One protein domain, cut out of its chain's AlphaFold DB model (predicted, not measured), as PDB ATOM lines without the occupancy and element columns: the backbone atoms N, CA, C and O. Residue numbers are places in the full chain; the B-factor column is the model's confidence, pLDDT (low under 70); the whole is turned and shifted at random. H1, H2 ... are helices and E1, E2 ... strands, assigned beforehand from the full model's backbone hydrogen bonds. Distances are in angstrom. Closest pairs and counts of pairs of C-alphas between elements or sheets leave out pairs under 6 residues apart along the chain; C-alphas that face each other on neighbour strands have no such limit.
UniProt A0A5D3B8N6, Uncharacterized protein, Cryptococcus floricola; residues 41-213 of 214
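Overview. This is residues 41 to 213 of the 214 residues of an uncharacterized protein of Cryptococcus floricola (UniProt A0A5D3B8N6). A small three-stranded sheet is sandwiched between helices, with H1 and H2 covering one face and the shorter H3 covering the other. H4 packs on H1 and the first part of H5 packs on H1 and H2, both helices off the sheet, and the far end of H5, residues 203 to 212, sticks out with Val 213 as an arm that adds to the length. The 173 printed residues hold five named helices and three named strands, in the order E1 E2 H1 H2 E3 H3 H4 H5; the sheet is mixed, ordered E2 E1 E3, and the class is mostly helix. The whole is compact, with a radius of gyration of the C-alphas of 17.8 A, yet elongated, spanning 66 by 37 by 25 A.

Arrangement. E1, residues 41 to 48, and E2, residues 60 to 68, form an antiparallel hairpin, with N 43 and O 65 within hydrogen-bond range at 2.8 A. H1, residues 76 to 106, runs along the strands over E2 and E1 at a height over the sheet of 9.4 A; the closest C-alphas of H1 and E2 are Lys 90 and Val 64, 5.6 A apart. H2, residues 113 to 133, is on the same face at a height of 9.6 A and forms a helical hairpin with H1, at a steep tilt of 41 degrees; they touch, closest at the C-alphas of Leu 96 and Leu 120, 6.6 A apart. E3, residues 143 to 146, is parallel to E1, with N 146 and O 44 within hydrogen-bond range at 2.8 A. H3, residues 149 to 158, lies over E1 on the opposite face at a height of 8.8 A and is apart from H1 and H2. H4, residues 173 to 185, touches H1, closest at the C-alphas of Thr 179 and Ile 84, 5.3 A apart. H5, residues 187 to 212, touches H2 with residues 189 to 197 alone, closest at the C-alphas of Ala 193 and Ala 123, 5.0 A apart. Every O i to N i+4 pair is within hydrogen-bond range in H1, H2, H3 and H4, and 21 of 22 are in H5.

Along the chain. E1 begins at C-alpha 41 (-23.930, 4.869, 8.751) and is 22.9 A long; E2 is 26.7 A. H1 measures 45.0 A and H2 30.4 A. H5 measures 39.0 A and ends at C-alpha 212 (-7.759, 45.132, 15.085).

Size, cuts and confidence. The C-alphas farthest apart, those of Ala 74 and Val 213, are 65.8 A apart. The printed part has no cut. The links E1 to E2 and H3 to H4 are long. pLDDT is under 70 in 43 residues, among them 50 to 58 and 159 to 173.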
ATOM      1  N   GLN A  41     -24.370   3.473   8.781       86.56
ATOM      2  CA  GLN A  41     -23.930   4.869   8.751       86.56
ATOM      3  C   GLN A  41     -25.105   5.777   8.384       86.56
ATOM      4  O   GLN A  41     -25.896   5.434   7.505       86.56
ATOM      5  N   ILE A  42     -25.195   6.948   9.016       89.12
ATOM      6  CA  ILE A  42     -26.048   8.048   8.557       89.12
ATOM      7  C   ILE A  42     -25.166   8.987   7.746       89.12
ATOM      8  O   ILE A  42     -24.160   9.487   8.241       89.12
ATOM      9  N   ILE A  43     -25.521   9.209   6.488       90.38
ATOM     10  CA  ILE A  43     -24.683   9.909   5.519       90.38
ATOM     11  C   ILE A  43     -25.425  11.158   5.060       90.38
ATOM     12  O   ILE A  43     -26.472  11.065   4.423       90.38
ATOM     13  N   CYS A  44     -24.874  12.327   5.361       92.50
ATOM     14  CA  CYS A  44     -25.431  13.617   4.987       92.50
ATOM     15  C   CYS A  44     -24.578  14.280   3.906       92.50
ATOM     16  O   CYS A  44     -23.350  14.269   3.962       92.50
ATOM     17  N   TYR A  45     -25.240  14.894   2.937       92.94
ATOM     18  CA  TYR A  45     -24.656  15.843   2.004       92.94
ATOM     19  C   TYR A  45     -25.130  17.238   2.387       92.94
ATOM     20  O   TYR A  45     -26.335  17.442   2.511       92.94
ATOM     21  N   ILE A  46     -24.203  18.175   2.579       91.75
ATOM     22  CA  ILE A  46     -24.505  19.588   2.835       91.75
ATOM     23  C   ILE A  46     -23.554  20.422   1.987       91.75
ATOM     24  O   ILE A  46     -22.339  20.391   2.204       91.75
ATOM     25  N   ALA A  47     -24.088  21.165   1.024       89.75
ATOM     26  CA  ALA A  47     -23.284  21.998   0.138       89.75
ATOM     27  C   ALA A  47     -24.042  23.250  -0.320       89.75
ATOM     28  O   ALA A  47     -25.273  23.276  -0.281       89.75
ATOM     29  N   PRO A  48     -23.331  24.286  -0.800       86.44
ATOM     30  CA  PRO A  48     -23.975  25.410  -1.461       86.44
ATOM     31  C   PRO A  48     -24.710  24.956  -2.726       86.44
ATOM     32  O   PRO A  48     -24.302  24.003  -3.396       86.44
ATOM     33  N   GLY A  49     -25.770  25.674  -3.074       77.19
ATOM     34  CA  GLY A  49     -26.491  25.515  -4.324       77.19
ATOM     35  C   GLY A  49     -25.573  25.728  -5.519       77.19
ATOM     36  O   GLY A  49     -24.701  26.597  -5.523       77.19
ATOM     37  N   SER A  50     -25.758  24.909  -6.551       66.94
ATOM     38  CA  SER A  50     -25.005  25.060  -7.790       66.94
ATOM     39  C   SER A  50     -25.658  26.092  -8.704       66.94
ATOM     40  O   SER A  50     -26.800  25.909  -9.126       66.94
ATOM     41  N   ILE A  51     -24.875  27.098  -9.099       56.25
ATOM     42  CA  ILE A  51     -25.233  28.073 -10.142       56.25
ATOM     43  C   ILE A  51     -25.589  27.355 -11.458       56.25
ATOM     44  O   ILE A  51     -26.508  27.754 -12.164       56.25
ATOM     45  N   LEU A  52     -24.908  26.241 -11.755       53.78
ATOM     46  CA  LEU A  52     -25.038  25.495 -13.011       53.78
ATOM     47  C   LEU A  52     -26.353  24.709 -13.143       53.78
ATOM     48  O   LEU A  52     -26.653  24.216 -14.223       53.78
ATOM     49  N   LYS A  53     -27.140  24.568 -12.067       53.59
ATOM     50  CA  LYS A  53     -28.425  23.842 -12.087       53.59
ATOM     51  C   LYS A  53     -29.648  24.759 -11.994       53.59
ATOM     52  O   LYS A  53     -30.705  24.291 -11.584       53.59
ATOM     53  N   PHE A  54     -29.501  26.051 -12.308       51.44
ATOM     54  CA  PHE A  54     -30.543  27.074 -12.093       51.44
ATOM     55  C   PHE A  54     -31.063  27.115 -10.647       51.44
ATOM     56  O   PHE A  54     -32.159  27.597 -10.368       51.44
ATOM     57  N   GLN A  55     -30.277  26.598  -9.703       55.06
ATOM     58  CA  GLN A  55     -30.592  26.673  -8.290       55.06
ATOM     59  C   GLN A  55     -29.948  27.932  -7.733       55.06
ATOM     60  O   GLN A  55     -28.794  28.234  -8.031       55.06
ATOM     61  N   ASN A  56     -30.705  28.666  -6.919       57.88
ATOM     62  CA  ASN A  56     -30.203  29.858  -6.255       57.88
ATOM     63  C   ASN A  56     -28.907  29.499  -5.491       57.88
ATOM     64  O   ASN A  56     -28.961  28.615  -4.634       57.88
ATOM     65  N   PRO A  57     -27.752  30.131  -5.769       55.53
ATOM     66  CA  PRO A  57     -26.500  29.845  -5.061       55.53
ATOM     67  C   PRO A  57     -26.579  30.149  -3.557       55.53
ATOM     68  O   PRO A  57     -25.786  29.616  -2.782       55.53
ATOM     69  N   ASN A  58     -27.569  30.946  -3.136       62.41
ATOM     70  CA  ASN A  58     -27.891  31.201  -1.731       62.41
ATOM     71  C   ASN A  58     -28.753  30.094  -1.094       62.41
ATOM     72  O   ASN A  58     -29.008  30.125   0.108       62.41
ATOM     73  N   ASN A  59     -29.218  29.111  -1.869       77.19
ATOM     74  CA  ASN A  59     -29.860  27.922  -1.321       77.19
ATOM     75  C   ASN A  59     -28.809  26.888  -0.933       77.19
ATOM     76  O   ASN A  59     -27.851  26.660  -1.659       77.19
ATOM     77  N   ILE A  60     -29.021  26.229   0.201       85.44
ATOM     78  CA  ILE A  60     -28.206  25.099   0.634       85.44
ATOM     79  C   ILE A  60     -28.849  23.817   0.107       85.44
ATOM     80  O   ILE A  60     -30.050  23.605   0.276       85.44
ATOM     81  N   GLN A  61     -28.055  22.972  -0.540       87.88
ATOM     82  CA  GLN A  61     -28.454  21.622  -0.914       87.88
ATOM     83  C   GLN A  61     -28.184  20.685   0.254       87.88
ATOM     84  O   GLN A  61     -27.063  20.633   0.768       87.88
ATOM     85  N   VAL A  62     -29.209  19.924   0.635       89.00
ATOM     86  CA  VAL A  62     -29.107  18.910   1.678       89.00
ATOM     87  C   VAL A  62     -29.681  17.584   1.210       89.00
ATOM     88  O   VAL A  62     -30.750  17.534   0.605       89.00
ATOM     89  N   GLU A  63     -28.987  16.493   1.511       89.75
ATOM     90  CA  GLU A  63     -29.515  15.142   1.340       89.75
ATOM     91  C   GLU A  63     -29.087  14.255   2.499       89.75
ATOM     92  O   GLU A  63     -27.992  14.407   3.034       89.75
ATOM     93  N   VAL A  64     -29.946  13.307   2.870       87.94
ATOM     94  CA  VAL A  64     -29.670  12.353   3.946       87.94
ATOM     95  C   VAL A  64     -29.983  10.942   3.468       87.94
ATOM     96  O   VAL A  64     -31.111  10.608   3.076       87.94
ATOM     97  N   SER A  65     -28.964  10.103   3.538       88.62
ATOM     98  CA  SER A  65     -29.007   8.679   3.246       88.62
ATOM     99  C   SER A  65     -28.569   7.888   4.467       88.62
ATOM    100  O   SER A  65     -28.010   8.431   5.419       88.62
ATOM    101  N   ALA A  66     -28.839   6.591   4.444       86.56
ATOM    102  CA  ALA A  66     -28.336   5.682   5.450       86.56
ATOM    103  C   ALA A  66     -27.948   4.354   4.807       86.56
ATOM    104  O   ALA A  66     -28.597   3.901   3.859       86.56
ATOM    105  N   THR A  67     -26.899   3.741   5.333       82.19
ATOM    106  CA  THR A  67     -26.475   2.396   4.950       82.19
ATOM    107  C   THR A  67     -26.473   1.499   6.172       82.19
ATOM    108  O   THR A  67     -26.228   1.954   7.288       82.19
ATOM    109  N   VAL A  68     -26.752   0.218   5.965       78.38
ATOM    110  CA  VAL A  68     -26.670  -0.816   7.001       78.38
ATOM    111  C   VAL A  68     -25.770  -1.918   6.463       78.38
ATOM    112  O   VAL A  68     -25.885  -2.322   5.300       78.38
ATOM    113  N   ARG A  69     -24.832  -2.405   7.277       71.62
ATOM    114  CA  ARG A  69     -24.073  -3.606   6.919       71.62
ATOM    115  C   ARG A  69     -24.995  -4.804   7.111       71.62
ATOM    116  O   ARG A  69     -25.612  -4.903   8.165       71.62
ATOM    117  N   ARG A  70     -25.111  -5.677   6.096       59.25
ATOM    118  CA  ARG A  70     -25.981  -6.869   6.128       59.25
ATOM    119  C   ARG A  70     -25.888  -7.553   7.491       59.25
ATOM    120  O   ARG A  70     -24.831  -8.071   7.847       59.25
ATOM    121  N   TYR A  71     -26.994  -7.537   8.218       52.72
ATOM    122  CA  TYR A  71     -27.149  -8.284   9.449       52.72
ATOM    123  C   TYR A  71     -27.867  -9.588   9.104       52.72
ATOM    124  O   TYR A  71     -28.947  -9.563   8.518       52.72
ATOM    125  N   TYR A  72     -27.239 -10.723   9.405       45.47
ATOM    126  CA  TYR A  72     -27.865 -12.037   9.293       45.47
ATOM    127  C   TYR A  72     -28.559 -12.326  10.624       45.47
ATOM    128  O   TYR A  72     -27.953 -12.864  11.545       45.47
ATOM    129  N   GLY A  73     -29.811 -11.899  10.746       47.72
ATOM    130  CA  GLY A  73     -30.648 -12.146  11.915       47.72
ATOM    131  C   GLY A  73     -32.067 -11.647  11.673       47.72
ATOM    132  O   GLY A  73     -32.267 -10.734  10.878       47.72
ATOM    133  N   ALA A  74     -33.045 -12.235  12.361       46.06
ATOM    134  CA  ALA A  74     -34.471 -11.897  12.261       46.06
ATOM    135  C   ALA A  74     -34.831 -10.498  12.820       46.06
ATOM    136  O   ALA A  74     -36.000 -10.181  13.025       46.06
ATOM    137  N   ASP A  75     -33.828  -9.665  13.095       52.66
ATOM    138  CA  ASP A  75     -33.950  -8.445  13.879       52.66
ATOM    139  C   ASP A  75     -34.247  -7.239  12.970       52.66
ATOM    140  O   ASP A  75     -33.388  -6.417  12.632       52.66
ATOM    141  N   TYR A  76     -35.509  -7.148  12.541       60.12
ATOM    142  CA  TYR A  76     -36.072  -6.021  11.781       60.12
ATOM    143  C   TYR A  76     -35.931  -4.665  12.507       60.12
ATOM    144  O   TYR A  76     -35.991  -3.602  11.880       60.12
ATOM    145  N   THR A  77     -35.663  -4.695  13.814       68.75
ATOM    146  CA  THR A  77     -35.562  -3.537  14.708       68.75
ATOM    147  C   THR A  77     -34.398  -2.598  14.362       68.75
ATOM    148  O   THR A  77     -34.522  -1.378  14.497       68.75
ATOM    149  N   LEU A  78     -33.273  -3.120  13.852       72.62
ATOM    150  CA  LEU A  78     -32.125  -2.293  13.462       72.62
ATOM    151  C   LEU A  78     -32.431  -1.457  12.214       72.62
ATOM    152  O   LEU A  78     -32.112  -0.269  12.165       72.62
ATOM    153  N   PHE A  79     -33.071  -2.057  11.211       74.81
ATOM    154  CA  PHE A  79     -33.457  -1.352   9.990       74.81
ATOM    155  C   PHE A  79     -34.490  -0.259  10.280       74.81
ATOM    156  O   PHE A  79     -34.319   0.874   9.825       74.81
ATOM    157  N   GLN A  80     -35.508  -0.561  11.092       76.00
ATOM    158  CA  GLN A  80     -36.487   0.425  11.558       76.00
ATOM    159  C   GLN A  80     -35.810   1.574  12.313       76.00
ATOM    160  O   GLN A  80     -36.056   2.740  12.012       76.00
ATOM    161  N   ARG A  81     -34.882   1.269  13.228       78.62
ATOM    162  CA  ARG A  81     -34.110   2.282  13.961       78.62
ATOM    163  C   ARG A  81     -33.314   3.193  13.028       78.62
ATOM    164  O   ARG A  81     -33.348   4.411  13.186       78.62
ATOM    165  N   VAL A  82     -32.624   2.632  12.036       81.69
ATOM    166  CA  VAL A  82     -31.857   3.418  11.055       81.69
ATOM    167  C   VAL A  82     -32.781   4.300  10.217       81.69
ATOM    168  O   VAL A  82     -32.436   5.449   9.945       81.69
ATOM    169  N   LEU A  83     -33.967   3.809   9.845       80.56
ATOM    170  CA  LEU A  83     -34.982   4.608   9.153       80.56
ATOM    171  C   LEU A  83     -35.497   5.764  10.017       80.56
ATOM    172  O   LEU A  83     -35.556   6.889   9.521       80.56
ATOM    173  N   ILE A  84     -35.807   5.515  11.294       83.44
ATOM    174  CA  ILE A  84     -36.224   6.551  12.252       83.44
ATOM    175  C   ILE A  84     -35.143   7.630  12.348       83.44
ATOM    176  O   ILE A  84     -35.429   8.809  12.143       83.44
ATOM    177  N   ILE A  85     -33.884   7.237  12.573       86.56
ATOM    178  CA  ILE A  85     -32.762   8.178  12.696       86.56
ATOM    179  C   ILE A  85     -32.552   8.943  11.389       86.56
ATOM    180  O   ILE A  85     -32.425  10.162  11.414       86.56
ATOM    181  N   ARG A  86     -32.552   8.269  10.233       88.12
ATOM    182  CA  ARG A  86     -32.403   8.923   8.924       88.12
ATOM    183  C   ARG A  86     -33.498   9.968   8.702       88.12
ATOM    184  O   ARG A  86     -33.195  11.081   8.276       88.12
ATOM    185  N   ASN A  87     -34.754   9.613   8.957       87.19
ATOM    186  CA  ASN A  87     -35.893  10.502   8.734       87.19
ATOM    187  C   ASN A  87     -35.879  11.682   9.709       87.19
ATOM    188  O   ASN A  87     -36.098  12.817   9.288       87.19
ATOM    189  N   TYR A  88     -35.544  11.427  10.973       89.06
ATOM    190  CA  TYR A  88     -35.323  12.463  11.971       89.06
ATOM    191  C   TYR A  88     -34.209  13.428  11.547       89.06
ATOM    192  O   TYR A  88     -34.442  14.629  11.448       89.06
ATOM    193  N   VAL A  89     -33.019  12.915  11.212       90.62
ATOM    194  CA  VAL A  89     -31.863  13.719  10.778       90.62
ATOM    195  C   VAL A  89     -32.212  14.539   9.539       90.62
ATOM    196  O   VAL A  89     -31.876  15.718   9.472       90.62
ATOM    197  N   LYS A  90     -32.939  13.957   8.577       90.19
ATOM    198  CA  LYS A  90     -33.425  14.675   7.393       90.19
ATOM    199  C   LYS A  90     -34.353  15.831   7.766       90.19
ATOM    200  O   LYS A  90     -34.178  16.929   7.243       90.19
ATOM    201  N   ALA A  91     -35.324  15.596   8.646       87.88
ATOM    202  CA  ALA A  91     -36.264  16.624   9.082       87.88
ATOM    203  C   ALA A  91     -35.557  17.754   9.842       87.88
ATOM    204  O   ALA A  91     -35.765  18.924   9.528       87.88
ATOM    205  N   GLN A  92     -34.669  17.414  10.779       89.88
ATOM    206  CA  GLN A  92     -33.927  18.413  11.544       89.88
ATOM    207  C   GLN A  92     -32.947  19.197  10.677       89.88
ATOM    208  O   GLN A  92     -32.810  20.398  10.861       89.88
ATOM    209  N   LEU A  93     -32.307  18.566   9.690       91.06
ATOM    210  CA  LEU A  93     -31.425  19.273   8.764       91.06
ATOM    211  C   LEU A  93     -32.189  20.284   7.894       91.06
ATOM    212  O   LEU A  93     -31.682  21.375   7.652       91.06
ATOM    213  N   LEU A  94     -33.408  19.958   7.453       88.06
ATOM    214  CA  LEU A  94     -34.262  20.911   6.732       88.06
ATOM    215  C   LEU A  94     -34.671  22.088   7.625       88.06
ATOM    216  O   LEU A  94     -34.507  23.236   7.219       88.06
ATOM    217  N   ARG A  95     -35.105  21.810   8.859       89.25
ATOM    218  CA  ARG A  95     -35.433  22.853   9.843       89.25
ATOM    219  C   ARG A  95     -34.232  23.737  10.164       89.25
ATOM    220  O   ARG A  95     -34.361  24.950  10.170       89.25
ATOM    221  N   LEU A  96     -33.047  23.151  10.347       90.81
ATOM    222  CA  LEU A  96     -31.808  23.904  10.543       90.81
ATOM    223  C   LEU A  96     -31.560  24.883   9.389       90.81
ATOM    224  O   LEU A  96     -31.186  26.024   9.637       90.81
ATOM    225  N   VAL A  97     -31.766  24.470   8.133       89.62
ATOM    226  CA  VAL A  97     -31.605  25.364   6.972       89.62
ATOM    227  C   VAL A  97     -32.578  26.544   7.036       89.62
ATOM    228  O   VAL A  97     -32.177  27.669   6.738       89.62
ATOM    229  N   GLU A  98     -33.835  26.300   7.400       88.81
ATOM    230  CA  GLU A  98     -34.865  27.338   7.524       88.81
ATOM    231  C   GLU A  98     -34.560  28.300   8.677       88.81
ATOM    232  O   GLU A  98     -34.475  29.509   8.456       88.81
ATOM    233  N   GLU A  99     -34.277  27.771   9.865       87.94
ATOM    234  CA  GLU A  99     -33.934  28.560  11.051       87.94
ATOM    235  C   GLU A  99     -32.667  29.392  10.839       87.94
ATOM    236  O   GLU A  99     -32.636  30.581  11.149       87.94
ATOM    237  N   PHE A 100     -31.626  28.833  10.211       86.50
ATOM    238  CA  PHE A 100     -30.434  29.617   9.886       86.50
ATOM    239  C   PHE A 100     -30.730  30.762   8.921       86.50
ATOM    240  O   PHE A 100     -30.140  31.832   9.065       86.50
ATOM    241  N   LYS A 101     -31.612  30.565   7.933       85.19
ATOM    242  CA  LYS A 101     -32.008  31.644   7.016       85.19
ATOM    243  C   LYS A 101     -32.745  32.753   7.764       85.19
ATOM    244  O   LYS A 101     -32.435  33.921   7.535       85.19
ATOM    245  N   LEU A 102     -33.660  32.386   8.662       86.19
ATOM    246  CA  LEU A 102     -34.397  33.329   9.504       86.19
ATOM    247  C   LEU A 102     -33.445  34.119  10.402       86.19
ATOM    248  O   LEU A 102     -33.403  35.341  10.321       86.19
ATOM    249  N   VAL A 103     -32.606  33.438  11.183       84.50
ATOM    250  CA  VAL A 103     -31.660  34.078  12.109       84.50
ATOM    251  C   VAL A 103     -30.644  34.945  11.361       84.50
ATOM    252  O   VAL A 103     -30.367  36.072  11.765       84.50
ATOM    253  N   ASN A 104     -30.113  34.476  10.230       81.81
ATOM    254  CA  ASN A 104     -29.180  35.260   9.420       81.81
ATOM    255  C   ASN A 104     -29.806  36.562   8.893       81.81
ATOM    256  O   ASN A 104     -29.098  37.566   8.811       81.81
ATOM    257  N   ALA A 105     -31.101  36.551   8.560       84.12
ATOM    258  CA  ALA A 105     -31.842  37.745   8.165       84.12
ATOM    259  C   ALA A 105     -32.142  38.658   9.367       84.12
ATOM    260  O   ALA A 105     -31.867  39.852   9.299       84.12
ATOM    261  N   SER A 106     -32.632  38.100  10.480       83.94
ATOM    262  CA  SER A 106     -32.998  38.857  11.688       83.94
ATOM    263  C   SER A 106     -31.830  39.634  12.295       83.94
ATOM    264  O   SER A 106     -32.026  40.720  12.830       83.94
ATOM    265  N   TYR A 107     -30.612  39.095  12.201       80.62
ATOM    266  CA  TYR A 107     -29.401  39.718  12.741       80.62
ATOM    267  C   TYR A 107     -28.511  40.380  11.668       80.62
ATOM    268  O   TYR A 107     -27.365  40.713  11.965       80.62
ATOM    269  N   ASP A 108     -28.997  40.532  10.426       81.69
ATOM    270  CA  ASP A 108     -28.254  41.054   9.257       81.69
ATOM    271  C   ASP A 108     -26.819  40.502   9.134       81.69
ATOM    272  O   ASP A 108     -25.855  41.210   8.832       81.69
ATOM    273  N   LEU A 109     -26.641  39.204   9.401       77.31
ATOM    274  CA  LEU A 109     -25.299  38.631   9.530       77.31
ATOM    275  C   LEU A 109     -24.612  38.396   8.177       77.31
ATOM    276  O   LEU A 109     -23.424  38.068   8.148       77.31
ATOM    277  N   LYS A 110     -25.352  38.502   7.063       82.62
ATOM    278  CA  LYS A 110     -24.855  38.360   5.679       82.62
ATOM    279  C   LYS A 110     -23.945  37.138   5.477       82.62
ATOM    280  O   LYS A 110     -22.929  37.226   4.794       82.62
ATOM    281  N   SER A 111     -24.293  35.994   6.082       81.88
ATOM    282  CA  SER A 111     -23.548  34.744   5.890       81.88
ATOM    283  C   SER A 111     -23.395  34.397   4.421       81.88
ATOM    284  O   SER A 111     -24.371  34.350   3.671       81.88
ATOM    285  N   THR A 112     -22.180  34.030   4.043       86.12
ATOM    286  CA  THR A 112     -21.940  33.376   2.762       86.12
ATOM    287  C   THR A 112     -22.483  31.939   2.791       86.12
ATOM    288  O   THR A 112     -22.483  31.292   3.845       86.12
ATOM    289  N   PRO A 113     -22.868  31.357   1.639       84.62
ATOM    290  CA  PRO A 113     -23.307  29.961   1.580       84.62
ATOM    291  C   PRO A 113     -22.274  28.966   2.129       84.62
ATOM    292  O   PRO A 113     -22.637  27.947   2.710       84.62
ATOM    293  N   LYS A 114     -20.975  29.266   1.992       86.81
ATOM    294  CA  LYS A 114     -19.894  28.441   2.553       86.81
ATOM    295  C   LYS A 114     -19.911  28.440   4.082       86.81
ATOM    296  O   LYS A 114     -19.784  27.378   4.682       86.81
ATOM    297  N   GLU A 115     -20.100  29.600   4.705       87.44
ATOM    298  CA  GLU A 115     -20.226  29.705   6.163       87.44
ATOM    299  C   GLU A 115     -21.478  28.983   6.662       87.44
ATOM    300  O   GLU A 115     -21.400  28.229   7.628       87.44
ATOM    301  N   MET A 116     -22.609  29.131   5.962       86.44
ATOM    302  CA  MET A 116     -23.841  28.416   6.306       86.44
ATOM    303  C   MET A 116     -23.637  26.898   6.314       86.44
ATOM    304  O   MET A 116     -24.091  26.234   7.238       86.44
ATOM    305  N   VAL A 117     -22.917  26.334   5.337       89.62
ATOM    306  CA  VAL A 117     -22.609  24.891   5.305       89.62
ATOM    307  C   VAL A 117     -21.828  24.453   6.544       89.62
ATOM    308  O   VAL A 117     -22.154  23.423   7.138       89.62
ATOM    309  N   VAL A 118     -20.824  25.231   6.959       89.94
ATOM    310  CA  VAL A 118     -20.046  24.945   8.174       89.94
ATOM    311  C   VAL A 118     -20.953  24.966   9.402       89.94
ATOM    312  O   VAL A 118     -20.929  24.030  10.202       89.94
ATOM    313  N   TYR A 119     -21.794  25.990   9.526       89.69
ATOM    314  CA  TYR A 119     -22.692  26.152  10.665       89.69
ATOM    315  C   TYR A 119     -23.753  25.061  10.756       89.69
ATOM    316  O   TYR A 119     -23.956  24.488  11.825       89.69
ATOM    317  N   LEU A 120     -24.362  24.704   9.628       91.50
ATOM    318  CA  LEU A 120     -25.301  23.592   9.539       91.50
ATOM    319  C   LEU A 120     -24.643  22.270   9.925       91.50
ATOM    320  O   LEU A 120     -25.254  21.466  10.622       91.50
ATOM    321  N   SER A 121     -23.390  22.056   9.527       92.94
ATOM    322  CA  SER A 121     -22.658  20.830   9.865       92.94
ATOM    323  C   SER A 121     -22.360  20.748  11.362       92.94
ATOM    324  O   SER A 121     -22.531  19.692  11.966       92.94
ATOM    325  N   GLN A 122     -21.978  21.869  11.981       92.25
ATOM    326  CA  GLN A 122     -21.767  21.957  13.429       92.25
ATOM    327  C   GLN A 122     -23.070  21.749  14.210       92.25
ATOM    328  O   GLN A 122     -23.100  20.959  15.151       92.25
ATOM    329  N   ALA A 123     -24.154  22.418  13.810       91.44
ATOM    330  CA  ALA A 123     -25.460  22.276  14.447       91.44
ATOM    331  C   ALA A 123     -26.007  20.847  14.308       91.44
ATOM    332  O   ALA A 123     -26.487  20.268  15.282       91.44
ATOM    333  N   LEU A 124     -25.860  20.232  13.130       92.62
ATOM    334  CA  LEU A 124     -26.259  18.844  12.910       92.62
ATOM    335  C   LEU A 124     -25.460  17.875  13.788       92.62
ATOM    336  O   LEU A 124     -26.035  16.942  14.346       92.62
ATOM    337  N   GLN A 125     -24.154  18.109  13.948       91.12
ATOM    338  CA  GLN A 125     -23.314  17.312  14.839       91.12
ATOM    339  C   GLN A 125     -23.803  17.399  16.293       91.12
ATOM    340  O   GLN A 125     -23.832  16.379  16.975       91.12
ATOM    341  N   HIS A 126     -24.224  18.581  16.758       87.12
ATOM    342  CA  HIS A 126     -24.814  18.752  18.090       87.12
ATOM    343  C   HIS A 126     -26.101  17.932  18.251       87.12
ATOM    344  O   HIS A 126     -26.186  17.111  19.163       87.12
ATOM    345  N   ILE A 127     -27.045  18.063  17.314       86.81
ATOM    346  CA  ILE A 127     -28.306  17.302  17.322       86.81
ATOM    347  C   ILE A 127     -28.048  15.786  17.310       86.81
ATOM    348  O   ILE A 127     -28.742  15.018  17.978       86.81
ATOM    349  N   TYR A 128     -27.053  15.333  16.547       87.50
ATOM    350  CA  TYR A 128     -26.724  13.913  16.450       87.50
ATOM    351  C   TYR A 128     -26.045  13.368  17.709       87.50
ATOM    352  O   TYR A 128     -26.312  12.238  18.120       87.50
ATOM    353  N   THR A 129     -25.188  14.162  18.350       83.69
ATOM    354  CA  THR A 129     -24.592  13.808  19.644       83.69
ATOM    355  C   THR A 129     -25.672  13.629  20.713       83.69
ATOM    356  O   THR A 129     -25.630  12.650  21.457       83.69
ATOM    357  N   ASP A 130     -26.698  14.483  20.730       80.25
ATOM    358  CA  ASP A 130     -27.826  14.351  21.662       80.25
ATOM    359  C   ASP A 130     -28.621  13.053  21.437       80.25
ATOM    360  O   ASP A 130     -29.005  12.384  22.401       80.25
ATOM    361  N   LEU A 131     -28.814  12.632  20.180       80.06
ATOM    362  CA  LEU A 131     -29.411  11.326  19.867       80.06
ATOM    363  C   LEU A 131     -28.580  10.159  20.412       80.06
ATOM    364  O   LEU A 131     -29.139   9.157  20.865       80.06
ATOM    365  N   ASN A 132     -27.252  10.285  20.384       74.06
ATOM    366  CA  ASN A 132     -26.357   9.276  20.939       74.06
ATOM    367  C   ASN A 132     -26.476   9.183  22.459       74.06
ATOM    368  O   ASN A 132     -26.528   8.078  22.999       74.06
ATOM    369  N   HIS A 133     -26.595  10.323  23.142       68.56
ATOM    370  CA  HIS A 133     -26.841  10.364  24.583       68.56
ATOM    371  C   HIS A 133     -28.202   9.772  24.974       68.56
ATOM    372  O   HIS A 133     -28.304   9.136  26.017       68.56
ATOM    373  N   CYS A 134     -29.216   9.882  24.108       67.00
ATOM    374  CA  CYS A 134     -30.520   9.228  24.289       67.00
ATOM    375  C   CYS A 134     -30.504   7.717  23.971       67.00
ATOM    376  O   CYS A 134     -31.549   7.074  23.969       67.00
ATOM    377  N   GLY A 135     -29.341   7.149  23.639       66.69
ATOM    378  CA  GLY A 135     -29.161   5.729  23.335       66.69
ATOM    379  C   GLY A 135     -29.672   5.272  21.969       66.69
ATOM    380  O   GLY A 135     -29.522   4.105  21.602       66.69
ATOM    381  N   LEU A 136     -30.200   6.191  21.156       68.50
ATOM    382  CA  LEU A 136     -30.764   5.867  19.845       68.50
ATOM    383  C   LEU A 136     -29.688   5.423  18.846       68.50
ATOM    384  O   LEU A 136     -29.966   4.593  17.985       68.50
ATOM    385  N   THR A 137     -28.447   5.899  18.978       64.25
ATOM    386  CA  THR A 137     -27.352   5.541  18.056       64.25
ATOM    387  C   THR A 137     -26.334   4.554  18.632       64.25
ATOM    388  O   THR A 137     -25.371   4.260  17.923       64.25
ATOM    389  N   HIS A 138     -26.522   4.069  19.879       59.75
ATOM    390  CA  HIS A 138     -25.560   3.301  20.698       59.75
ATOM    391  C   HIS A 138     -24.409   2.670  19.900       59.75
ATOM    392  O   HIS A 138     -24.510   1.554  19.396       59.75
ATOM    393  N   GLY A 139     -23.320   3.437  19.767       57.25
ATOM    394  CA  GLY A 139     -22.025   3.005  19.241       57.25
ATOM    395  C   GLY A 139     -21.990   2.418  17.825       57.25
ATOM    396  O   GLY A 139     -20.924   1.976  17.424       57.25
ATOM    397  N   GLY A 140     -23.085   2.376  17.063       66.94
ATOM    398  CA  GLY A 140     -23.164   1.548  15.851       66.94
ATOM    399  C   GLY A 140     -23.408   2.298  14.543       66.94
ATOM    400  O   GLY A 140     -23.137   1.755  13.470       66.94
ATOM    401  N   LEU A 141     -23.905   3.535  14.627       80.69
ATOM    402  CA  LEU A 141     -24.323   4.346  13.481       80.69
ATOM    403  C   LEU A 141     -23.616   5.709  13.522       80.69
ATOM    404  O   LEU A 141     -24.163   6.659  14.077       80.69
ATOM    405  N   PRO A 142     -22.388   5.848  12.998       86.12
ATOM    406  CA  PRO A 142     -21.753   7.153  12.846       86.12
ATOM    407  C   PRO A 142     -22.523   8.066  11.882       86.12
ATOM    408  O   PRO A 142     -23.038   7.611  10.858       86.12
ATOM    409  N   LEU A 143     -22.530   9.366  12.197       89.56
ATOM    410  CA  LEU A 143     -22.892  10.431  11.266       89.56
ATOM    411  C   LEU A 143     -21.670  10.804  10.420       89.56
ATOM    412  O   LEU A 143     -20.615  11.133  10.958       89.56
ATOM    413  N   LEU A 144     -21.830  10.783   9.101       91.19
ATOM    414  CA  LEU A 144     -20.837  11.225   8.130       91.19
ATOM    415  C   LEU A 144     -21.404  12.411   7.354       91.19
ATOM    416  O   LEU A 144     -22.461  12.291   6.738       91.19
ATOM    417  N   ILE A 145     -20.706  13.546   7.366       92.69
ATOM    418  CA  ILE A 145     -21.112  14.754   6.640       92.69
ATOM    419  C   ILE A 145     -20.137  14.979   5.487       92.69
ATOM    420  O   ILE A 145     -18.927  15.066   5.687       92.69
ATOM    421  N   TYR A 146     -20.671  15.077   4.273       92.94
ATOM    422  CA  TYR A 146     -19.913  15.312   3.051       92.94
ATOM    423  C   TYR A 146     -20.336  16.623   2.390       92.94
ATOM    424  O   TYR A 146     -21.519  16.943   2.296       92.94
ATOM    425  N   HIS A 147     -19.357  17.346   1.847       92.12
ATOM    426  CA  HIS A 147     -19.573  18.606   1.118       92.12
ATOM    427  C   HIS A 147     -19.407  18.460  -0.398       92.12
ATOM    428  O   HIS A 147     -19.646  19.394  -1.158       92.12
ATOM    429  N   SER A 148     -19.015  17.268  -0.855       89.69
ATOM    430  CA  SER A 148     -18.835  16.935  -2.265       89.69
ATOM    431  C   SER A 148     -19.781  15.805  -2.657       89.69
ATOM    432  O   SER A 148     -19.766  14.720  -2.067       89.69
ATOM    433  N   LYS A 149     -20.604  16.058  -3.681       88.62
ATOM    434  CA  LYS A 149     -21.587  15.093  -4.182       88.62
ATOM    435  C   LYS A 149     -20.934  13.772  -4.633       88.62
ATOM    436  O   LYS A 149     -21.437  12.728  -4.227       88.62
ATOM    437  N   PRO A 150     -19.798  13.768  -5.365       89.88
ATOM    438  CA  PRO A 150     -19.055  12.540  -5.653       89.88
ATOM    439  C   PRO A 150     -18.664  11.739  -4.406       89.88
ATOM    440  O   PRO A 150     -18.875  10.529  -4.364       89.88
ATOM    441  N   THR A 151     -18.127  12.398  -3.370       88.88
ATOM    442  CA  THR A 151     -17.717  11.703  -2.134       88.88
ATOM    443  C   THR A 151     -18.904  11.128  -1.371       88.88
ATOM    444  O   THR A 151     -18.833   9.993  -0.908       88.88
ATOM    445  N   TYR A 152     -20.016  11.865  -1.326       87.88
ATOM    446  CA  TYR A 152     -21.278  11.415  -0.749       87.88
ATOM    447  C   TYR A 152     -21.824  10.173  -1.469       87.88
ATOM    448  O   TYR A 152     -22.097   9.159  -0.831       87.88
ATOM    449  N   SER A 153     -21.921  10.216  -2.801       86.56
ATOM    450  CA  SER A 153     -22.406   9.081  -3.593       86.56
ATOM    451  C   SER A 153     -21.513   7.849  -3.424       86.56
ATOM    452  O   SER A 153     -22.017   6.740  -3.268       86.56
ATOM    453  N   ASN A 154     -20.192   8.040  -3.398       87.25
ATOM    454  CA  ASN A 154     -19.229   6.961  -3.173       87.25
ATOM    455  C   ASN A 154     -19.378   6.342  -1.774       87.25
ATOM    456  O   ASN A 154     -19.334   5.123  -1.629       87.25
ATOM    457  N   ALA A 155     -19.594   7.165  -0.743       84.38
ATOM    458  CA  ALA A 155     -19.831   6.689   0.617       84.38
ATOM    459  C   ALA A 155     -21.105   5.835   0.706       84.38
ATOM    460  O   ALA A 155     -21.086   4.777   1.328       84.38
ATOM    461  N   ILE A 156     -22.179   6.236   0.018       84.88
ATOM    462  CA  ILE A 156     -23.416   5.446  -0.066       84.88
ATOM    463  C   ILE A 156     -23.168   4.107  -0.765       84.88
ATOM    464  O   ILE A 156     -23.575   3.068  -0.254       84.88
ATOM    465  N   GLN A 157     -22.476   4.118  -1.907       82.44
ATOM    466  CA  GLN A 157     -22.182   2.904  -2.678       82.44
ATOM    467  C   GLN A 157     -21.296   1.917  -1.904       82.44
ATOM    468  O   GLN A 157     -21.510   0.710  -1.972       82.44
ATOM    469  N   LYS A 158     -20.308   2.418  -1.155       80.12
ATOM    470  CA  LYS A 158     -19.372   1.594  -0.370       80.12
ATOM    471  C   LYS A 158     -19.890   1.222   1.020       80.12
ATOM    472  O   LYS A 158     -19.336   0.327   1.654       80.12
ATOM    473  N   GLY A 159     -20.916   1.912   1.512       66.44
ATOM    474  CA  GLY A 159     -21.398   1.812   2.890       66.44
ATOM    475  C   GLY A 159     -22.193   0.545   3.219       66.44
ATOM    476  O   GLY A 159     -22.566   0.371   4.379       66.44
ATOM    477  N   GLY A 160     -22.439  -0.341   2.246       69.56
ATOM    478  CA  GLY A 160     -23.166  -1.602   2.425       69.56
ATOM    479  C   GLY A 160     -24.523  -1.610   1.722       69.56
ATOM    480  O   GLY A 160     -24.670  -1.053   0.636       69.56
ATOM    481  N   SER A 161     -25.523  -2.255   2.327       63.66
ATOM    482  CA  SER A 161     -26.885  -2.252   1.789       63.66
ATOM    483  C   SER A 161     -27.502  -0.871   1.988       63.66
ATOM    484  O   SER A 161     -27.646  -0.386   3.113       63.66
ATOM    485  N   ILE A 162     -27.852  -0.232   0.874       58.19
ATOM    486  CA  ILE A 162     -28.606   1.017   0.875       58.19
ATOM    487  C   ILE A 162     -30.030   0.678   1.305       58.19
ATOM    488  O   ILE A 162     -30.683  -0.162   0.686       58.19
ATOM    489  N   LEU A 163     -30.519   1.347   2.346       56.53
ATOM    490  CA  LEU A 163     -31.934   1.314   2.698       56.53
ATOM    491  C   LEU A 163     -32.727   1.987   1.572       56.53
ATOM    492  O   LEU A 163     -32.828   3.216   1.529       56.53
ATOM    493  N   GLN A 164     -33.255   1.202   0.629       51.78
ATOM    494  CA  GLN A 164     -34.215   1.734  -0.332       51.78
ATOM    495  C   GLN A 164     -35.605   1.792   0.323       51.78
ATOM    496  O   GLN A 164     -35.977   0.855   1.033       51.78
ATOM    497  N   PRO A 165     -36.392   2.854   0.074       45.34
ATOM    498  CA  PRO A 165     -37.730   3.017   0.651       45.34
ATOM    499  C   PRO A 165     -38.692   1.856   0.357       45.34
ATOM    500  O   PRO A 165     -39.650   1.669   1.093       45.34
ATOM    501  N   HIS A 166     -38.439   1.091  -0.708       44.75
ATOM    502  CA  HIS A 166     -39.338   0.058  -1.227       44.75
ATOM    503  C   HIS A 166     -39.135  -1.336  -0.610       44.75
ATOM    504  O   HIS A 166     -39.824  -2.265  -1.004       44.75
ATOM    505  N   TYR A 167     -38.207  -1.513   0.341       45.28
ATOM    506  CA  TYR A 167     -37.961  -2.833   0.953       45.28
ATOM    507  C   TYR A 167     -38.990  -3.244   2.019       45.28
ATOM    508  O   TYR A 167     -38.920  -4.370   2.503       45.28
ATOM    509  N   PHE A 168     -39.937  -2.375   2.383       48.84
ATOM    510  CA  PHE A 168     -40.954  -2.684   3.387       48.84
ATOM    511  C   PHE A 168     -42.342  -2.213   2.941       48.84
ATOM    512  O   PHE A 168     -42.697  -1.048   3.093       48.84
ATOM    513  N   GLU A 169     -43.135  -3.158   2.433       42.25
ATOM    514  CA  GLU A 169     -44.599  -3.064   2.319       42.25
ATOM    515  C   GLU A 169     -45.308  -3.422   3.647       42.25
ATOM    516  O   GLU A 169     -46.535  -3.411   3.724       42.25
ATOM    517  N   HIS A 170     -44.559  -3.708   4.721       44.84
ATOM    518  CA  HIS A 170     -45.110  -4.018   6.041       44.84
ATOM    519  C   HIS A 170     -45.049  -2.811   6.985       44.84
ATOM    520  O   HIS A 170     -43.978  -2.293   7.295       44.84
ATOM    521  N   ASP A 171     -46.246  -2.370   7.369       52.12
ATOM    522  CA  ASP A 171     -46.628  -1.393   8.392       52.12
ATOM    523  C   ASP A 171     -45.552  -0.382   8.836       52.12
ATOM    524  O   ASP A 171     -44.941  -0.456   9.901       52.12
ATOM    525  N   THR A 172     -45.340   0.632   7.995       61.81
ATOM    526  CA  THR A 172     -44.469   1.781   8.299       61.81
ATOM    527  C   THR A 172     -45.114   2.788   9.260       61.81
ATOM    528  O   THR A 172     -44.496   3.812   9.569       61.81
ATOM    529  N   THR A 173     -46.335   2.523   9.738       64.31
ATOM    530  CA  THR A 173     -47.091   3.424  10.616       64.31
ATOM    531  C   THR A 173     -46.346   3.661  11.924       64.31
ATOM    532  O   THR A 173     -46.125   4.815  12.284       64.31
ATOM    533  N   GLU A 174     -45.835   2.601  12.554       70.50
ATOM    534  CA  GLU A 174     -45.055   2.694  13.793       70.50
ATOM    535  C   GLU A 174     -43.769   3.514  13.592       70.50
ATOM    536  O   GLU A 174     -43.500   4.463  14.327       70.50
ATOM    537  N   VAL A 175     -43.012   3.246  12.520       72.19
ATOM    538  CA  VAL A 175     -41.812   4.029  12.171       72.19
ATOM    539  C   VAL A 175     -42.165   5.501  11.962       72.19
ATOM    540  O   VAL A 175     -41.439   6.382  12.427       72.19
ATOM    541  N   ARG A 176     -43.274   5.796  11.275       73.75
ATOM    542  CA  ARG A 176     -43.726   7.166  11.007       73.75
ATOM    543  C   ARG A 176     -44.142   7.885  12.288       73.75
ATOM    544  O   ARG A 176     -43.760   9.039  12.471       73.75
ATOM    545  N   GLU A 177     -44.907   7.232  13.152       80.19
ATOM    546  CA  GLU A 177     -45.393   7.796  14.413       80.19
ATOM    547  C   GLU A 177     -44.259   8.031  15.404       80.19
ATOM    548  O   GLU A 177     -44.134   9.142  15.920       80.19
ATOM    549  N   VAL A 178     -43.363   7.055  15.575       80.31
ATOM    550  CA  VAL A 178     -42.163   7.204  16.411       80.31
ATOM    551  C   VAL A 178     -41.270   8.323  15.876       80.31
ATOM    552  O   VAL A 178     -40.810   9.170  16.640       80.31
ATOM    553  N   THR A 179     -41.069   8.393  14.554       80.69
ATOM    554  CA  THR A 179     -40.302   9.485  13.935       80.69
ATOM    555  C   THR A 179     -40.963  10.839  14.201       80.69
ATOM    556  O   THR A 179     -40.278  11.792  14.566       80.69
ATOM    557  N   LYS A 180     -42.288  10.943  14.041       82.12
ATOM    558  CA  LYS A 180     -43.036  12.183  14.286       82.12
ATOM    559  C   LYS A 180     -42.928  12.615  15.751       82.12
ATOM    560  O   LYS A 180     -42.631  13.779  16.006       82.12
ATOM    561  N   GLY A 181     -43.113  11.686  16.689       81.75
ATOM    562  CA  GLY A 181     -42.963  11.938  18.120       81.75
ATOM    563  C   GLY A 181     -41.554  12.409  18.481       81.75
ATOM    564  O   GLY A 181     -41.404  13.378  19.220       81.75
ATOM    565  N   LEU A 182     -40.522  11.798  17.889       83.38
ATOM    566  CA  LEU A 182     -39.131  12.205  18.088       83.38
ATOM    567  C   LEU A 182     -38.844  13.606  17.523       83.38
ATOM    568  O   LEU A 182     -38.166  14.395  18.171       83.38
ATOM    569  N   ILE A 183     -39.360  13.929  16.332       83.31
ATOM    570  CA  ILE A 183     -39.207  15.255  15.710       83.31
ATOM    571  C   ILE A 183     -39.867  16.348  16.560       83.31
ATOM    572  O   ILE A 183     -39.310  17.440  16.689       83.31
ATOM    573  N   GLU A 184     -41.051  16.077  17.111       83.50
ATOM    574  CA  GLU A 184     -41.779  17.055  17.924       83.50
ATOM    575  C   GLU A 184     -41.154  17.208  19.311       83.50
ATOM    576  O   GLU A 184     -40.875  18.322  19.748       83.50
ATOM    577  N   GLY A 185     -40.828  16.090  19.965       81.00
ATOM    578  CA  GLY A 185     -40.178  16.085  21.275       81.00
ATOM    579  C   GLY A 185     -38.774  16.693  21.279       81.00
ATOM    580  O   GLY A 185     -38.256  16.990  22.351       81.00
ATOM    581  N   LYS A 186     -38.168  16.887  20.097       80.81
ATOM    582  CA  LYS A 186     -36.837  17.482  19.910       80.81
ATOM    583  C   LYS A 186     -36.844  18.799  19.124       80.81
ATOM    584  O   LYS A 186     -35.875  19.132  18.438       80.81
ATOM    585  N   ARG A 187     -37.964  19.525  19.132       78.00
ATOM    586  CA  ARG A 187     -38.102  20.773  18.366       78.00
ATOM    587  C   ARG A 187     -37.181  21.884  18.884       78.00
ATOM    588  O   ARG A 187     -36.497  22.521  18.088       78.00
ATOM    589  N   VAL A 188     -37.126  22.068  20.202       82.38
ATOM    590  CA  VAL A 188     -36.355  23.138  20.867       82.38
ATOM    591  C   VAL A 188     -34.845  22.959  20.664       82.38
ATOM    592  O   VAL A 188     -34.082  23.922  20.642       82.38
ATOM    593  N   GLU A 189     -34.383  21.726  20.482       83.06
ATOM    594  CA  GLU A 189     -32.978  21.403  20.250       83.06
ATOM    595  C   GLU A 189     -32.447  21.978  18.932       83.06
ATOM    596  O   GLU A 189     -31.264  22.309  18.854       83.06
ATOM    597  N   VAL A 190     -33.300  22.153  17.916       80.56
ATOM    598  CA  VAL A 190     -32.909  22.807  16.658       80.56
ATOM    599  C   VAL A 190     -32.607  24.279  16.899       80.56
ATOM    600  O   VAL A 190     -31.528  24.742  16.538       80.56
ATOM    601  N   GLU A 191     -33.531  24.987  17.546       82.44
ATOM    602  CA  GLU A 191     -33.401  26.412  17.867       82.44
ATOM    603  C   GLU A 191     -32.128  26.649  18.692       82.44
ATOM    604  O   GLU A 191     -31.256  27.422  18.293       82.44
ATOM    605  N   ARG A 192     -31.930  25.859  19.756       85.75
ATOM    606  CA  ARG A 192     -30.716  25.912  20.589       85.75
ATOM    607  C   ARG A 192     -29.434  25.636  19.804       85.75
ATOM    608  O   ARG A 192     -28.403  26.260  20.065       85.75
ATOM    609  N   ALA A 193     -29.458  24.693  18.862       84.00
ATOM    610  CA  ALA A 193     -28.291  24.377  18.046       84.00
ATOM    611  C   ALA A 193     -27.925  25.538  17.107       84.00
ATOM    612  O   ALA A 193     -26.742  25.864  16.974       84.00
ATOM    613  N   VAL A 194     -28.921  26.195  16.502       83.25
ATOM    614  CA  VAL A 194     -28.719  27.390  15.667       83.25
ATOM    615  C   VAL A 194     -28.186  28.545  16.509       83.25
ATOM    616  O   VAL A 194     -27.144  29.112  16.176       83.25
ATOM    617  N   GLU A 195     -28.835  28.845  17.634       83.25
ATOM    618  CA  GLU A 195     -28.428  29.913  18.550       83.25
ATOM    619  C   GLU A 195     -26.997  29.726  19.053       83.25
ATOM    620  O   GLU A 195     -26.213  30.674  19.049       83.25
ATOM    621  N   SER A 196     -26.615  28.502  19.424       86.38
ATOM    622  CA  SER A 196     -25.259  28.181  19.884       86.38
ATOM    623  C   SER A 196     -24.203  28.511  18.829       86.38
ATOM    624  O   SER A 196     -23.166  29.113  19.129       86.38
ATOM    625  N   VAL A 197     -24.460  28.156  17.568       85.19
ATOM    626  CA  VAL A 197     -23.523  28.402  16.468       85.19
ATOM    627  C   VAL A 197     -23.476  29.886  16.097       85.19
ATOM    628  O   VAL A 197     -22.392  30.438  15.892       85.19
ATOM    629  N   VAL A 198     -24.625  30.561  16.072       81.81
ATOM    630  CA  VAL A 198     -24.706  31.997  15.780       81.81
ATOM    631  C   VAL A 198     -24.049  32.826  16.884       81.81
ATOM    632  O   VAL A 198     -23.228  33.691  16.576       81.81
ATOM    633  N   CYS A 199     -24.287  32.509  18.159       80.81
ATOM    634  CA  CYS A 199     -23.608  33.144  19.291       80.81
ATOM    635  C   CYS A 199     -22.085  33.004  19.184       80.81
ATOM    636  O   CYS A 199     -21.359  33.991  19.316       80.81
ATOM    637  N   LYS A 200     -21.583  31.796  18.883       82.94
ATOM    638  CA  LYS A 200     -20.143  31.561  18.674       82.94
ATOM    639  C   LYS A 200     -19.578  32.448  17.564       82.94
ATOM    640  O   LYS A 200     -18.499  33.017  17.736       82.94
ATOM    641  N   ARG A 201     -20.303  32.606  16.452       80.25
ATOM    642  CA  ARG A 201     -19.904  33.503  15.359       80.25
ATOM    643  C   ARG A 201     -19.863  34.960  15.807       80.25
ATOM    644  O   ARG A 201     -18.859  35.624  15.568       80.25
ATOM    645  N   MET A 202     -20.922  35.453  16.445       79.25
ATOM    646  CA  MET A 202     -20.990  36.849  16.891       79.25
ATOM    647  C   MET A 202     -19.842  37.180  17.850       79.25
ATOM    648  O   MET A 202     -19.200  38.219  17.713       79.25
ATOM    649  N   MET A 203     -19.515  36.260  18.761       78.50
ATOM    650  CA  MET A 203     -18.371  36.405  19.664       78.50
ATOM    651  C   MET A 203     -17.028  36.384  18.920       78.50
ATOM    652  O   MET A 203     -16.131  37.155  19.256       78.50
ATOM    653  N   ALA A 204     -16.875  35.536  17.898       79.75
ATOM    654  CA  ALA A 204     -15.665  35.501  17.079       79.75
ATOM    655  C   ALA A 204     -15.469  36.801  16.278       79.75
ATOM    656  O   ALA A 204     -14.360  37.329  16.236       79.75
ATOM    657  N   GLU A 205     -16.534  37.346  15.689       78.25
ATOM    658  CA  GLU A 205     -16.499  38.631  14.980       78.25
ATOM    659  C   GLU A 205     -16.191  39.800  15.921       78.25
ATOM    660  O   GLU A 205     -15.375  40.660  15.591       78.25
ATOM    661  N   ARG A 206     -16.769  39.804  17.128       77.50
ATOM    662  CA  ARG A 206     -16.452  40.802  18.156       77.50
ATOM    663  C   ARG A 206     -14.964  40.790  18.520       77.50
ATOM    664  O   ARG A 206     -14.328  41.837  18.468       77.50
ATOM    665  N   ARG A 207     -14.388  39.611  18.779       78.25
ATOM    666  CA  ARG A 207     -12.952  39.467  19.085       78.25
ATOM    667  C   ARG A 207     -12.049  39.926  17.942       78.25
ATOM    668  O   ARG A 207     -11.013  40.525  18.196       78.25
ATOM    669  N   LYS A 208     -12.423  39.667  16.683       78.12
ATOM    670  CA  LYS A 208     -11.665  40.176  15.527       78.12
ATOM    671  C   LYS A 208     -11.638  41.701  15.508       78.12
ATOM    672  O   LYS A 208     -10.587  42.273  15.264       78.12
ATOM    673  N   ARG A 209     -12.775  42.350  15.776       76.25
ATOM    674  CA  ARG A 209     -12.854  43.817  15.834       76.25
ATOM    675  C   ARG A 209     -12.028  44.374  16.989       76.25
ATOM    676  O   ARG A 209     -11.320  45.346  16.789       76.25
ATOM    677  N   GLU A 210     -12.071  43.735  18.155       74.56
ATOM    678  CA  GLU A 210     -11.286  44.135  19.330       74.56
ATOM    679  C   GLU A 210      -9.769  43.962  19.105       74.56
ATOM    680  O   GLU A 210      -8.999  44.833  19.488       74.56
ATOM    681  N   ASN A 211      -9.333  42.910  18.400       66.19
ATOM    682  CA  ASN A 211      -7.914  42.673  18.085       66.19
ATOM    683  C   ASN A 211      -7.343  43.566  16.968       66.19
ATOM    684  O   ASN A 211      -6.130  43.649  16.833       66.19
ATOM    685  N   VAL A 212      -8.188  44.190  16.142       59.56
ATOM    686  CA  VAL A 212      -7.759  45.132  15.085       59.56
ATOM    687  C   VAL A 212      -7.583  46.555  15.638       59.56
ATOM    688  O   VAL A 212      -7.008  47.409  14.974       59.56
ATOM    689  N   VAL A 213      -8.061  46.812  16.858       54.69
ATOM    690  CA  VAL A 213      -7.982  48.119  17.535       54.69
ATOM    691  C   VAL A 213      -6.714  48.241  18.411       54.69
ATOM    692  O   VAL A 213      -6.566  49.225  19.130       54.69
TER     693      VAL A 213